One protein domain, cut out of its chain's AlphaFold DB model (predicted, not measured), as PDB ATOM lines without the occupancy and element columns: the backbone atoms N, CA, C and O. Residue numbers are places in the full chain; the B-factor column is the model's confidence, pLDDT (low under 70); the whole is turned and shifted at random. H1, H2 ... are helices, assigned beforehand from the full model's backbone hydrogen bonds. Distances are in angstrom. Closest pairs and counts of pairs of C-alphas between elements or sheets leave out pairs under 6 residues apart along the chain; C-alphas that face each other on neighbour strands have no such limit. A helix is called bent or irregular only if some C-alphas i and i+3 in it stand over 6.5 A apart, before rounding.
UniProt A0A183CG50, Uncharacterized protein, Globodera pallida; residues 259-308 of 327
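This is residues 259 to 308 of the 327 residues of an uncharacterized protein of Globodera pallida (UniProt A0A183CG50). A long, straight helix, H1, and a short helix, H2, stand well apart with an open gap between them, joined by a long link that leaves the end of H1 and folds back to the start of H2. The whole makes an open, flat shape with no packed core; residues 259 to 272 and 292 to 298 stick out, and a short tail, residues 301 to 308, follows H2. The printed part has 50 residues with two named helices, H1 then H2 along the chain, and no named strand; the class is all helix. It is loose, with a radius of gyration of the C-alphas of 13.3 A and spans of 32 by 30 by 15 A.

H1 holds residues 260 to 279 and begins with C-alpha 260 at (233.421, 159.659, 148.924). It measures 28.6 A from first to last C-alpha and ends with C-alpha 279 at (222.320, 184.364, 139.642). Residues 280 to 292 hold no named element. H2 holds residues 293 to 300, from C-alpha 293 at (206.258, 158.018, 137.082), and measures 11.6 A.

H1 and H2 are apart, with no C-alpha of the one within 8 A of the other. The link between them is long, with 13 residues. In H1 every O i to N i+4 pair is within hydrogen-bond range; in H2 2 of 4 are, beside 3 of 5 O i to N i+3 pairs. H2 is irregular: C-alphas 294 and 297 are 7.5 A apart.

The two C-alphas farthest apart, those of Phe 260 and Phe 308, are 34.8 A apart. The printed part has no cut. The mean pLDDT of the printed part is 84.6, and residues 282 to 286, in the link, are under 70.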
ATOM      1  N   ALA A 259     232.452 155.678 147.757       84.50
ATOM      2  CA  ALA A 259     231.644 156.723 147.132       84.50
ATOM      3  C   ALA A 259     232.144 158.151 147.430       84.50
ATOM      4  O   ALA A 259     231.692 159.091 146.781       84.50
ATOM      5  N   PHE A 260     233.066 158.337 148.388       89.50
ATOM      6  CA  PHE A 260     233.421 159.659 148.924       89.50
ATOM      7  C   PHE A 260     233.905 160.640 147.856       89.50
ATOM      8  O   PHE A 260     233.504 161.803 147.858       89.50
ATOM      9  N   TYR A 261     234.742 160.172 146.926       89.88
ATOM     10  CA  TYR A 261     235.282 161.025 145.871       89.88
ATOM     11  C   TYR A 261     234.172 161.515 144.932       89.88
ATOM     12  O   TYR A 261     233.979 162.718 144.763       89.88
ATOM     13  N   ASN A 262     233.381 160.588 144.383       90.75
ATOM     14  CA  ASN A 262     232.289 160.920 143.467       90.75
ATOM     15  C   ASN A 262     231.183 161.732 144.158       90.75
ATOM     16  O   ASN A 262     230.578 162.591 143.522       90.75
ATOM     17  N   GLN A 263     230.949 161.519 145.458       93.69
ATOM     18  CA  GLN A 263     230.020 162.333 146.239       93.69
ATOM     19  C   GLN A 263     230.416 163.814 146.198       93.69
ATOM     20  O   GLN A 263     229.565 164.656 145.918       93.69
ATOM     21  N   ARG A 264     231.700 164.142 146.403       95.06
ATOM     22  CA  ARG A 264     232.187 165.532 146.333       95.06
ATOM     23  C   ARG A 264     232.023 166.130 144.938       95.06
ATOM     24  O   ARG A 264     231.623 167.284 144.814       95.06
ATOM     25  N   VAL A 265     232.247 165.340 143.887       93.94
ATOM     26  CA  VAL A 265     232.009 165.780 142.501       93.94
ATOM     27  C   VAL A 265     230.534 166.131 142.282       93.94
ATOM     28  O   VAL A 265     230.222 167.186 141.729       93.94
ATOM     29  N   VAL A 266     229.615 165.276 142.739       92.62
ATOM     30  CA  VAL A 266     228.167 165.510 142.626       92.62
ATOM     31  C   VAL A 266     227.735 166.736 143.432       92.62
ATOM     32  O   VAL A 266     226.988 167.563 142.914       92.62
ATOM     33  N   GLU A 267     228.235 166.903 144.656       94.06
ATOM     34  CA  GLU A 267     227.949 168.075 145.491       94.06
ATOM     35  C   GLU A 267     228.379 169.383 144.813       94.06
ATOM     36  O   GLU A 267     227.585 170.324 144.756       94.06
ATOM     37  N   CYS A 268     229.579 169.436 144.225       95.12
ATOM     38  CA  CYS A 268     230.044 170.605 143.471       95.12
ATOM     39  C   CYS A 268     229.170 170.884 142.237       95.12
ATOM     40  O   CYS A 268     228.814 172.037 141.985       95.12
ATOM     41  N   ARG A 269     228.766 169.841 141.493       91.44
ATOM     42  CA  ARG A 269     227.858 169.980 140.337       91.44
ATOM     43  C   ARG A 269     226.495 170.548 140.758       91.44
ATOM     44  O   ARG A 269     225.999 171.465 140.107       91.44
ATOM     45  N   ILE A 270     225.914 170.053 141.854       90.25
ATOM     46  CA  ILE A 270     224.643 170.559 142.401       90.25
ATOM     47  C   ILE A 270     224.799 172.012 142.865       90.25
ATOM     48  O   ILE A 270     223.973 172.857 142.521       90.25
ATOM     49  N   ALA A 271     225.866 172.332 143.602       92.38
ATOM     50  CA  ALA A 271     226.124 173.692 144.075       92.38
ATOM     51  C   ALA A 271     226.232 174.688 142.907       92.38
ATOM     52  O   ALA A 271     225.604 175.747 142.943       92.38
ATOM     53  N   ALA A 272     226.944 174.325 141.836       89.81
ATOM     54  CA  ALA A 272     227.047 175.144 140.631       89.81
ATOM     55  C   ALA A 272     225.675 175.389 139.971       89.81
ATOM     56  O   ALA A 272     225.375 176.515 139.575       89.81
ATOM     57  N   GLN A 273     224.810 174.371 139.904       85.50
ATOM     58  CA  GLN A 273     223.444 174.515 139.381       85.50
ATOM     59  C   GLN A 273     222.581 175.447 140.244       85.50
ATOM     60  O   GLN A 273     221.846 176.278 139.709       85.50
ATOM     61  N   VAL A 274     222.688 175.352 141.574       86.31
ATOM     62  CA  VAL A 274     221.978 176.247 142.502       86.31
ATOM     63  C   VAL A 274     222.437 177.695 142.321       86.31
ATOM     64  O   VAL A 274     221.594 178.583 142.192       86.31
ATOM     65  N   ILE A 275     223.750 177.935 142.238       86.19
ATOM     66  CA  ILE A 275     224.319 179.272 142.003       86.19
ATOM     67  C   ILE A 275     223.862 179.824 140.647       86.19
ATOM     68  O   ILE A 275     223.440 180.977 140.562       86.19
ATOM     69  N   ALA A 276     223.888 179.012 139.587       83.44
ATOM     70  CA  ALA A 276     223.423 179.422 138.261       83.44
ATOM     71  C   ALA A 276     221.933 179.812 138.272       83.44
ATOM     72  O   ALA A 276     221.554 180.827 137.686       83.44
ATOM     73  N   LYS A 277     221.097 179.051 138.994       79.56
ATOM     74  CA  LYS A 277     219.672 179.359 139.182       79.56
ATOM     75  C   LYS A 277     219.460 180.673 139.940       79.56
ATOM     76  O   LYS A 277     218.613 181.465 139.542       79.56
ATOM     77  N   GLN A 278     220.211 180.909 141.015       81.75
ATOM     78  CA  GLN A 278     220.079 182.118 141.840       81.75
ATOM     79  C   GLN A 278     220.611 183.380 141.147       81.75
ATOM     80  O   GLN A 278     220.051 184.456 141.323       81.75
ATOM     81  N   SER A 279     221.675 183.250 140.354       83.62
ATOM     82  CA  SER A 279     222.320 184.364 139.642       83.62
ATOM     83  C   SER A 279     221.679 184.701 138.291       83.62
ATOM     84  O   SER A 279     222.102 185.652 137.641       83.62
ATOM     85  N   GLY A 280     220.718 183.899 137.818       77.19
ATOM     86  CA  GLY A 280     220.121 184.045 136.486       77.19
ATOM     87  C   GLY A 280     221.069 183.718 135.320       77.19
ATOM     88  O   GLY A 280     220.704 183.914 134.164       77.19
ATOM     89  N   SER A 281     222.270 183.196 135.597       70.62
ATOM     90  CA  SER A 281     223.379 183.075 134.634       70.62
ATOM     91  C   SER A 281     223.366 181.802 133.775       70.62
ATOM     92  O   SER A 281     224.413 181.369 133.305       70.62
ATOM     93  N   GLY A 282     222.203 181.199 133.519       61.34
ATOM     94  CA  GLY A 282     222.112 180.153 132.492       61.34
ATOM     95  C   GLY A 282     221.468 178.854 132.932       61.34
ATOM     96  O   GLY A 282     222.068 177.800 132.823       61.34
ATOM     97  N   TRP A 283     220.217 178.941 133.351       55.84
ATOM     98  CA  TRP A 283     219.176 177.956 133.066       55.84
ATOM     99  C   TRP A 283     217.956 178.846 132.891       55.84
ATOM    100  O   TRP A 283     217.604 179.527 133.849       55.84
ATOM    101  N   GLY A 284     217.410 179.007 131.683       55.25
ATOM    102  CA  GLY A 284     216.324 179.964 131.436       55.25
ATOM    103  C   GLY A 284     215.093 179.616 132.269       55.25
ATOM    104  O   GLY A 284     214.255 178.867 131.799       55.25
ATOM    105  N   GLY A 285     215.032 180.045 133.535       59.41
ATOM    106  CA  GLY A 285     214.014 179.712 134.544       59.41
ATOM    107  C   GLY A 285     213.758 178.219 134.831       59.41
ATOM    108  O   GLY A 285     213.142 177.901 135.845       59.41
ATOM    109  N   CYS A 286     214.217 177.305 133.975       63.34
ATOM    110  CA  CYS A 286     213.740 175.933 133.870       63.34
ATOM    111  C   CYS A 286     214.907 174.950 133.973       63.34
ATOM    112  O   CYS A 286     215.909 175.079 133.271       63.34
ATOM    113  N   ALA A 287     214.743 173.933 134.816       70.44
ATOM    114  CA  ALA A 287     215.601 172.757 134.865       70.44
ATOM    115  C   ALA A 287     214.758 171.526 134.518       70.44
ATOM    116  O   ALA A 287     213.608 171.427 134.947       70.44
ATOM    117  N   VAL A 288     215.323 170.594 133.748       74.75
ATOM    118  CA  VAL A 288     214.666 169.325 133.408       74.75
ATOM    119  C   VAL A 288     215.125 168.265 134.403       74.75
ATOM    120  O   VAL A 288     216.320 167.999 134.519       74.75
ATOM    121  N   ALA A 289     214.180 167.663 135.122       79.62
ATOM    122  CA  ALA A 289     214.435 166.550 136.028       79.62
ATOM    123  C   ALA A 289     213.808 165.272 135.462       79.62
ATOM    124  O   ALA A 289     212.631 165.263 135.104       79.62
ATOM    125  N   LEU A 290     214.581 164.186 135.410       80.94
ATOM    126  CA  LEU A 290     214.041 162.860 135.128       80.94
ATOM    127  C   LEU A 290     213.444 162.295 136.421       80.94
ATOM    128  O   LEU A 290     214.156 162.108 137.407       80.94
ATOM    129  N   VAL A 291     212.140 162.036 136.420       85.81
ATOM    130  CA  VAL A 291     211.402 161.542 137.586       85.81
ATOM    131  C   VAL A 291     210.710 160.240 137.210       85.81
ATOM    132  O   VAL A 291     210.071 160.145 136.164       85.81
ATOM    133  N   ASP A 292     210.820 159.239 138.078       87.62
ATOM    134  CA  ASP A 292     210.027 158.016 137.970       87.62
ATOM    135  C   ASP A 292     208.526 158.358 138.028       87.62
ATOM    136  O   ASP A 292     208.096 159.098 138.917       87.62
ATOM    137  N   LYS A 293     207.714 157.799 137.118       90.44
ATOM    138  CA  LYS A 293     206.258 158.018 137.082       90.44
ATOM    139  C   LYS A 293     205.602 157.738 138.440       90.44
ATOM    140  O   LYS A 293     204.700 158.474 138.835       90.44
ATOM    141  N   ALA A 294     206.096 156.751 139.192       94.62
ATOM    142  CA  ALA A 294     205.594 156.417 140.527       94.62
ATOM    143  C   ALA A 294     205.859 157.512 141.579       94.62
ATOM    144  O   ALA A 294     205.166 157.585 142.592       94.62
ATOM    145  N   LYS A 295     206.846 158.385 141.348       92.12
ATOM    146  CA  LYS A 295     207.250 159.460 142.267       92.12
ATOM    147  C   LYS A 295     206.646 160.819 141.917       92.12
ATOM    148  O   LYS A 295     206.921 161.793 142.615       92.12
ATOM    149  N   ARG A 296     205.804 160.909 140.882       93.06
ATOM    150  CA  ARG A 296     205.186 162.173 140.450       93.06
ATOM    151  C   ARG A 296     204.463 162.897 141.590       93.06
ATOM    152  O   ARG A 296     204.767 164.056 141.848       93.06
ATOM    153  N   ALA A 297     203.593 162.197 142.321       92.81
ATOM    154  CA  ALA A 297     202.842 162.779 143.437       92.81
ATOM    155  C   ALA A 297     203.760 163.309 144.556       92.81
ATOM    156  O   ALA A 297     203.495 164.352 145.145       92.81
ATOM    157  N   GLN A 298     204.876 162.622 144.818       93.62
ATOM    158  CA  GLN A 298     205.872 163.062 145.794       93.62
ATOM    159  C   GLN A 298     206.567 164.360 145.350       93.62
ATOM    160  O   GLN A 298     206.809 165.237 146.176       93.62
ATOM    161  N   VAL A 299     206.883 164.494 144.058       88.56
ATOM    162  CA  VAL A 299     207.499 165.711 143.506       88.56
ATOM    163  C   VAL A 299     206.512 166.873 143.505       88.56
ATOM    164  O   VAL A 299     206.879 167.970 143.915       88.56
ATOM    165  N   GLU A 300     205.254 166.641 143.132       90.44
ATOM    166  CA  GLU A 300     204.202 167.666 143.202       90.44
ATOM    167  C   GLU A 300     203.981 168.145 144.652       90.44
ATOM    168  O   GLU A 300     203.791 169.335 144.888       90.44
ATOM    169  N   ALA A 301     204.123 167.255 145.639       92.31
ATOM    170  CA  ALA A 301     204.046 167.592 147.062       92.31
ATOM    171  C   ALA A 301     205.326 168.235 147.646       92.31
ATOM    172  O   ALA A 301     205.314 168.691 148.786       92.31
ATOM    173  N   SER A 302     206.435 168.280 146.900       88.19
ATOM    174  CA  SER A 302     207.738 168.740 147.415       88.19
ATOM    175  C   SER A 302     207.897 170.266 147.492       88.19
ATOM    176  O   SER A 302     208.912 170.753 147.987       88.19
ATOM    177  N   GLY A 303     206.924 171.030 146.982       87.38
ATOM    178  CA  GLY A 303     207.002 172.491 146.886       87.38
ATOM    179  C   GLY A 303     207.845 173.005 145.710       87.38
ATOM    180  O   GLY A 303     208.092 174.206 145.605       87.38
ATOM    181  N   LEU A 304     208.286 172.122 144.807       83.94
ATOM    182  CA  LEU A 304     208.920 172.510 143.547       83.94
ATOM    183  C   LEU A 304     207.880 173.073 142.562       83.94
ATOM    184  O   LEU A 304     206.814 172.491 142.373       83.94
ATOM    185  N   ASN A 305     208.212 174.173 141.879       86.06
ATOM    186  CA  ASN A 305     207.377 174.736 140.811       86.06
ATOM    187  C   ASN A 305     207.547 173.934 139.508       86.06
ATOM    188  O   ASN A 305     208.373 174.279 138.659       86.06
ATOM    189  N   VAL A 306     206.807 172.832 139.375       88.50
ATOM    190  CA  VAL A 306     206.773 172.028 138.146       88.50
ATOM    191  C   VAL A 306     205.889 172.731 137.113       88.50
ATOM    192  O   VAL A 306     204.674 172.767 137.270       88.50
ATOM    193  N   LEU A 307     206.491 173.279 136.050       85.94
ATOM    194  CA  LEU A 307     205.750 174.009 135.008       85.94
ATOM    195  C   LEU A 307     204.807 173.101 134.207       85.94
ATOM    196  O   LEU A 307     203.672 173.473 133.930       85.94
ATOM    197  N   PHE A 308     205.289 171.920 133.821       91.12
ATOM    198  CA  PHE A 308     204.515 170.872 133.161       91.12
ATOM    199  C   PHE A 308     205.276 169.542 133.222       91.12
ATOM    200  O   PHE A 308     206.491 169.508 133.418       91.12
TER     201      PHE A 308